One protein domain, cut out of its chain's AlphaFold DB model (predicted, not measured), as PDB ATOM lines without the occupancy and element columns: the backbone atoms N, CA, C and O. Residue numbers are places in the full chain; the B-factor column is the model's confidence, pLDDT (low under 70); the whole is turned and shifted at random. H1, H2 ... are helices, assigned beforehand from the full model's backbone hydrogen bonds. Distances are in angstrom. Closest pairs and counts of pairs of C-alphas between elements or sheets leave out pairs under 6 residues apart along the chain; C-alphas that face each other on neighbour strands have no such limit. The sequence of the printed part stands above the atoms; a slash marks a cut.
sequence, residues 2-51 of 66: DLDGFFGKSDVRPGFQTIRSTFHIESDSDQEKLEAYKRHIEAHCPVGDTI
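This is residues 2 to 51 of the 66 residues of an uncharacterized protein of Bacteroidales bacterium (UniProt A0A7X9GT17). An open, stretched-out hook: a small head of H1 and the loop after it at one end, a long strand-like arm of unnamed chain running out from it, and H2 folding back slantwise from the far end, with short H3 turned at its end. The arm and H2 make a wide V, with few contacts across it. The 50 printed residues have three named helices, in the order H1, H2, H3, and no named strand; the class is all helix, though just 24 residues, under half, are in named elements. The whole is extended, with a radius of gyration of the C-alphas of 16.7 A and spans of 51 by 18 by 13 A.

H1, residues 3 to 6, begins at C-alpha 3 (145.488, 118.162, 176.576). Residues 7 to 30 hold no named element. H2, residues 31 to 44, measures 20.0 A from C-alpha 31 (160.314, 103.888, 209.587) to its last C-alpha. H3, residues 46 to 51, measures 8.7 A and ends at C-alpha 51 (143.287, 118.713, 195.988).

H1 is apart from H2 and from H3. H2 and H3 are close but not clearly touching, with the C-alphas of Glu 42 and Gly 48 the closest at 6.5 A. Their lines are about perpendicular, at 79 degrees. In H2 and H3 every O i to N i+4 pair is within hydrogen-bond range; H1 is too short for such a pair.

The C-alphas farthest apart, those of Lys 9 and Asp 28, are 50.9 A apart. The link from H1 to H2 is long, with 24 residues; that from H2 to H3 is tight. Residues 27 to 33, of which 31 to 33 belong to H2, stand free. The printed part has no cut, and no printed residue has a pLDDT under 70.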
ATOM      1  N   ASP A   2     145.469 115.787 180.615       90.50
ATOM      2  CA  ASP A   2     145.095 115.452 179.248       90.50
ATOM      3  C   ASP A   2     144.845 116.750 178.470       90.50
ATOM      4  O   ASP A   2     144.033 117.582 178.882       90.50
ATOM      5  N   LEU A   3     145.585 116.945 177.377       93.88
ATOM      6  CA  LEU A   3     145.488 118.162 176.576       93.88
ATOM      7  C   LEU A   3     144.194 118.221 175.766       93.88
ATOM      8  O   LEU A   3     143.747 119.320 175.452       93.88
ATOM      9  N   ASP A   4     143.567 117.086 175.460       94.81
ATOM     10  CA  ASP A   4     142.296 117.096 174.743       94.81
ATOM     11  C   ASP A   4     141.188 117.681 175.620       94.81
ATOM     12  O   ASP A   4     140.403 118.494 175.138       94.81
ATOM     13  N   GLY A   5     141.187 117.370 176.920       93.50
ATOM     14  CA  GLY A   5     140.308 118.024 177.893       93.50
ATOM     15  C   GLY A   5     140.590 119.524 178.021       93.50
ATOM     16  O   GLY A   5     139.671 120.338 178.015       93.50
ATOM     17  N   PHE A   6     141.870 119.914 178.066       93.56
ATOM     18  CA  PHE A   6     142.277 121.324 178.123       93.56
ATOM     19  C   PHE A   6     141.845 122.128 176.884       93.56
ATOM     20  O   PHE A   6     141.371 123.254 177.014       93.56
ATOM     21  N   PHE A   7     141.979 121.554 175.684       94.94
ATOM     22  CA  PHE A   7     141.582 122.193 174.425       94.94
ATOM     23  C   PHE A   7     140.099 121.996 174.065       94.94
ATOM     24  O   PHE A   7     139.685 122.439 172.995       94.94
ATOM     25  N   GLY A   8     139.305 121.330 174.911       93.25
ATOM     26  CA  GLY A   8     137.881 121.077 174.656       93.25
ATOM     27  C   GLY A   8     137.613 120.124 173.484       93.25
ATOM     28  O   GLY A   8     136.591 120.237 172.814       93.25
ATOM     29  N   LYS A   9     138.546 119.210 173.202       95.38
ATOM     30  CA  LYS A   9     138.463 118.207 172.126       95.38
ATOM     31  C   LYS A   9     137.866 116.872 172.583       95.38
ATOM     32  O   LYS A   9     137.604 116.014 171.745       95.38
ATOM     33  N   SER A  10     137.692 116.682 173.890       94.88
ATOM     34  CA  SER A  10     137.187 115.459 174.521       94.88
ATOM     35  C   SER A  10     136.500 115.787 175.853       94.88
ATOM     36  O   SER A  10     136.750 116.845 176.428       94.88
ATOM     37  N   ASP A  11     135.699 114.856 176.378       92.94
ATOM     38  CA  ASP A  11     134.984 114.963 177.664       92.94
ATOM     39  C   ASP A  11     135.888 114.747 178.898       92.94
ATOM     40  O   ASP A  11     135.425 114.677 180.041       92.94
ATOM     41  N   VAL A  12     137.201 114.613 178.702       94.19
ATOM     42  CA  VAL A  12     138.156 114.465 179.805       94.19
ATOM     43  C   VAL A  12     138.219 115.760 180.614       94.19
ATOM     44  O   VAL A  12     138.347 116.853 180.067       94.19
ATOM     45  N   ARG A  13     138.184 115.650 181.949       92.75
ATOM     46  CA  ARG A  13     138.314 116.824 182.826       92.75
ATOM     47  C   ARG A  13     139.636 117.560 182.542       92.75
ATOM     48  O   ARG A  13     140.684 116.917 182.594       92.75
ATOM     49  N   PRO A  14     139.626 118.892 182.363       93.25
ATOM     50  CA  PRO A  14     140.822 119.650 181.984       93.25
ATOM     51  C   PRO A  14     141.871 119.787 183.103       93.25
ATOM     52  O   PRO A  14     143.009 120.157 182.832       93.25
ATOM     53  N   GLY A  15     141.508 119.509 184.363       91.50
ATOM     54  CA  GLY A  15     142.417 119.593 185.517       91.50
ATOM     55  C   GLY A  15     143.437 118.450 185.599       91.50
ATOM     56  O   GLY A  15     143.547 117.633 184.691       91.50
ATOM     57  N   PHE A  16     144.177 118.354 186.709       93.38
ATOM     58  CA  PHE A  16     145.075 117.222 186.972       93.38
ATOM     59  C   PHE A  16     144.300 115.934 187.301       93.38
ATOM     60  O   PHE A  16     143.341 115.940 188.065       93.38
ATOM     61  N   GLN A  17     144.755 114.802 186.755       90.94
ATOM     62  CA  GLN A  17     144.143 113.477 186.955       90.94
ATOM     63  C   GLN A  17     144.799 112.727 188.112       90.94
ATOM     64  O   GLN A  17     144.153 111.945 188.802       90.94
ATOM     65  N   THR A  18     146.102 112.923 188.306       93.56
ATOM     66  CA  THR A  18     146.864 112.308 189.391       93.56
ATOM     67  C   THR A  18     148.034 113.208 189.738       93.56
ATOM     68  O   THR A  18     148.769 113.638 188.850       93.56
ATOM     69  N   ILE A  19     148.223 113.445 191.031       94.44
ATOM     70  CA  ILE A  19     149.417 114.072 191.594       94.44
ATOM     71  C   ILE A  19     150.107 113.006 192.446       94.44
ATOM     72  O   ILE A  19     149.446 112.287 193.192       94.44
ATOM     73  N   ARG A  20     151.427 112.861 192.304       95.69
ATOM     74  CA  ARG A  20     152.240 111.941 193.111       95.69
ATOM     75  C   ARG A  20     153.259 112.768 193.876       95.69
ATOM     76  O   ARG A  20     154.008 113.517 193.258       95.69
ATOM     77  N   SER A  21     153.263 112.632 195.196       93.94
ATOM     78  CA  SER A  21     154.227 113.284 196.079       93.94
ATOM     79  C   SER A  21     155.132 112.235 196.717       93.94
ATOM     80  O   SER A  21     154.664 111.155 197.085       93.94
ATOM     81  N   THR A  22     156.415 112.557 196.851       96.19
ATOM     82  CA  THR A  22     157.413 111.711 197.508       96.19
ATOM     83  C   THR A  22     158.046 112.503 198.641       96.19
ATOM     84  O   THR A  22     158.590 113.583 198.425       96.19
ATOM     85  N   PHE A  23     157.959 111.965 199.857       96.00
ATOM     86  CA  PHE A  23     158.571 112.559 201.038       96.00
ATOM     87  C   PHE A  23     160.020 112.086 201.133       96.00
ATOM     88  O   PHE A  23     160.282 110.888 201.206       96.00
ATOM     89  N   HIS A  24     160.949 113.035 201.154       96.88
ATOM     90  CA  HIS A  24     162.348 112.795 201.483       96.88
ATOM     91  C   HIS A  24     162.585 113.353 202.885       96.88
ATOM     92  O   HIS A  24     162.525 114.566 203.075       96.88
ATOM     93  N   ILE A  25     162.777 112.471 203.868       95.94
ATOM     94  CA  ILE A  25     162.920 112.845 205.278       95.94
ATOM     95  C   ILE A  25     164.271 112.335 205.776       95.94
ATOM     96  O   ILE A  25     164.532 111.137 205.731       95.94
ATOM     97  N   GLU A  26     165.112 113.249 206.254       97.56
ATOM     98  CA  GLU A  26     166.360 112.933 206.951       97.56
ATOM     99  C   GLU A  26     166.086 112.903 208.460       97.56
ATOM    100  O   GLU A  26     165.643 113.899 209.036       97.56
ATOM    101  N   SER A  27     166.249 111.736 209.087       96.81
ATOM    102  CA  SER A  27     165.956 111.519 210.508       96.81
ATOM    103  C   SER A  27     166.556 110.201 210.995       96.81
ATOM    104  O   SER A  27     166.585 109.226 210.249       96.81
ATOM    105  N   ASP A  28     166.936 110.148 212.272       97.69
ATOM    106  CA  ASP A  28     167.354 108.917 212.963       97.69
ATOM    107  C   ASP A  28     166.158 108.082 213.472       97.69
ATOM    108  O   ASP A  28     166.329 107.060 214.139       97.69
ATOM    109  N   SER A  29     164.925 108.540 213.223       97.38
ATOM    110  CA  SER A  29     163.711 107.842 213.651       97.38
ATOM    111  C   SER A  29     163.464 106.572 212.840       97.38
ATOM    112  O   SER A  29     163.791 106.487 211.660       97.38
ATOM    113  N   ASP A  30     162.818 105.593 213.472       97.31
ATOM    114  CA  ASP A  30     162.378 104.378 212.792       97.31
ATOM    115  C   ASP A  30     161.321 104.660 211.702       97.31
ATOM    116  O   ASP A  30     160.590 105.655 211.733       97.31
ATOM    117  N   GLN A  31     161.229 103.750 210.724       96.31
ATOM    118  CA  GLN A  31     160.314 103.888 209.587       96.31
ATOM    119  C   GLN A  31     158.853 104.016 210.035       96.31
ATOM    120  O   GLN A  31     158.089 104.764 209.436       96.31
ATOM    121  N   GLU A  32     158.447 103.312 211.094       97.62
ATOM    122  CA  GLU A  32     157.063 103.334 211.570       97.62
ATOM    123  C   GLU A  32     156.648 104.728 212.062       97.62
ATOM    124  O   GLU A  32     155.569 105.211 211.699       97.62
ATOM    125  N   LYS A  33     157.516 105.414 212.819       97.94
ATOM    126  CA  LYS A  33     157.284 106.803 213.238       97.94
ATOM    127  C   LYS A  33     157.280 107.759 212.057       97.94
ATOM    128  O   LYS A  33     156.441 108.657 212.028       97.94
ATOM    129  N   LEU A  34     158.167 107.570 211.079       98.12
ATOM    130  CA  LEU A  34     158.195 108.408 209.876       98.12
ATOM    131  C   LEU A  34     156.917 108.244 209.041       98.12
ATOM    132  O   LEU A  34     156.344 109.234 208.590       98.12
ATOM    133  N   GLU A  35     156.403 107.022 208.912       97.81
ATOM    134  CA  GLU A  35     155.124 106.748 208.251       97.81
ATOM    135  C   GLU A  35     153.938 107.333 209.031       97.81
ATOM    136  O   GLU A  35     153.008 107.889 208.442       97.81
ATOM    137  N   ALA A  36     153.955 107.252 210.366       97.94
ATOM    138  CA  ALA A  36     152.946 107.895 211.206       97.94
ATOM    139  C   ALA A  36     152.981 109.423 211.068       97.94
ATOM    140  O   ALA A  36     151.929 110.057 210.966       97.94
ATOM    141  N   TYR A  37     154.177 110.005 211.000       97.62
ATOM    142  CA  TYR A  37     154.372 111.432 210.786       97.62
ATOM    143  C   TYR A  37     153.892 111.874 209.400       97.62
ATOM    144  O   TYR A  37     153.143 112.844 209.298       97.62
ATOM    145  N   LYS A  38     154.219 111.119 208.342       97.31
ATOM    146  CA  LYS A  38     153.685 111.340 206.992       97.31
ATOM    147  C   LYS A  38     152.155 111.355 207.001       97.31
ATOM    148  O   LYS A  38     151.560 112.311 206.512       97.31
ATOM    149  N   ARG A  39     151.521 110.337 207.599       96.94
ATOM    150  CA  ARG A  39     150.053 110.271 207.722       96.94
ATOM    151  C   ARG A  39     149.488 111.469 208.479       96.94
ATOM    152  O   ARG A  39     148.447 111.995 208.097       96.94
ATOM    153  N   HIS A  40     150.170 111.912 209.535       97.75
ATOM    154  CA  HIS A  40     149.771 113.097 210.283       97.75
ATOM    155  C   HIS A  40     149.822 114.359 209.410       97.75
ATOM    156  O   HIS A  40     148.842 115.096 209.384       97.75
ATOM    157  N   ILE A  41     150.901 114.584 208.652       97.06
ATOM    158  CA  ILE A  41     151.000 115.721 207.720       97.06
ATOM    159  C   ILE A  41     149.883 115.665 206.677       97.06
ATOM    160  O   ILE A  41     149.205 116.664 206.459       97.06
ATOM    161  N   GLU A  42     149.675 114.511 206.041       95.69
ATOM    162  CA  GLU A  42     148.647 114.346 205.006       95.69
ATOM    163  C   GLU A  42     147.243 114.649 205.542       95.69
ATOM    164  O   GLU A  42     146.473 115.322 204.864       95.69
ATOM    165  N   ALA A  43     146.936 114.236 206.776       96.62
ATOM    166  CA  ALA A  43     145.647 114.494 207.416       96.62
ATOM    167  C   ALA A  43     145.412 115.967 207.801       96.62
ATOM    168  O   ALA A  43     144.268 116.356 208.018       96.62
ATOM    169  N   HIS A  44     146.469 116.779 207.907       97.25
ATOM    170  CA  HIS A  44     146.376 118.179 208.348       97.25
ATOM    171  C   HIS A  44     146.760 119.189 207.257       97.25
ATOM    172  O   HIS A  44     146.678 120.395 207.483       97.25
ATOM    173  N   CYS A  45     147.201 118.732 206.082       96.69
ATOM    174  CA  CYS A  45     147.649 119.611 205.008       96.69
ATOM    175  C   CYS A  45     146.447 120.249 204.286       96.69
ATOM    176  O   CYS A  45     145.741 119.542 203.565       96.69
ATOM    177  N   PRO A  46     146.241 121.580 204.370       96.44
ATOM    178  CA  PRO A  46     145.088 122.234 203.745       96.44
ATOM    179  C   PRO A  46     145.113 122.140 202.213       96.44
ATOM    180  O   PRO A  46     144.075 122.013 201.568       96.44
ATOM    181  N   VAL A  47     146.308 122.163 201.613       96.00
ATOM    182  CA  VAL A  47     146.478 122.012 200.161       96.00
ATOM    183  C   VAL A  47     146.175 120.577 199.727       96.00
ATOM    184  O   VAL A  47     145.528 120.374 198.706       96.00
ATOM    185  N   GLY A  48     146.613 119.586 200.511       95.38
ATOM    186  CA  GLY A  48     146.319 118.175 200.258       95.38
ATOM    187  C   GLY A  48     144.818 117.896 200.292       95.38
ATOM    188  O   GLY A  48     144.299 117.294 199.356       95.38
ATOM    189  N   ASP A  49     144.128 118.410 201.311       95.94
ATOM    190  CA  ASP A  49     142.670 118.336 201.433       95.94
ATOM    191  C   ASP A  49     141.958 118.983 200.233       95.94
ATOM    192  O   ASP A  49     141.156 118.331 199.566       95.94
ATOM    193  N   THR A  50     142.340 120.214 199.878       95.62
ATOM    194  CA  THR A  50     141.757 120.952 198.740       95.62
ATOM    195  C   THR A  50     141.922 120.215 197.404       95.62
ATOM    196  O   THR A  50     141.074 120.323 196.525       95.62
ATOM    197  N   ILE A  51     143.027 119.485 197.213       94.19
ATOM    198  CA  ILE A  51     143.287 118.713 195.988       94.19
ATOM    199  C   ILE A  51     142.522 117.384 195.993       94.19
ATOM    200  O   ILE A  51     142.052 116.941 194.942       94.19
TER     201      ILE A  51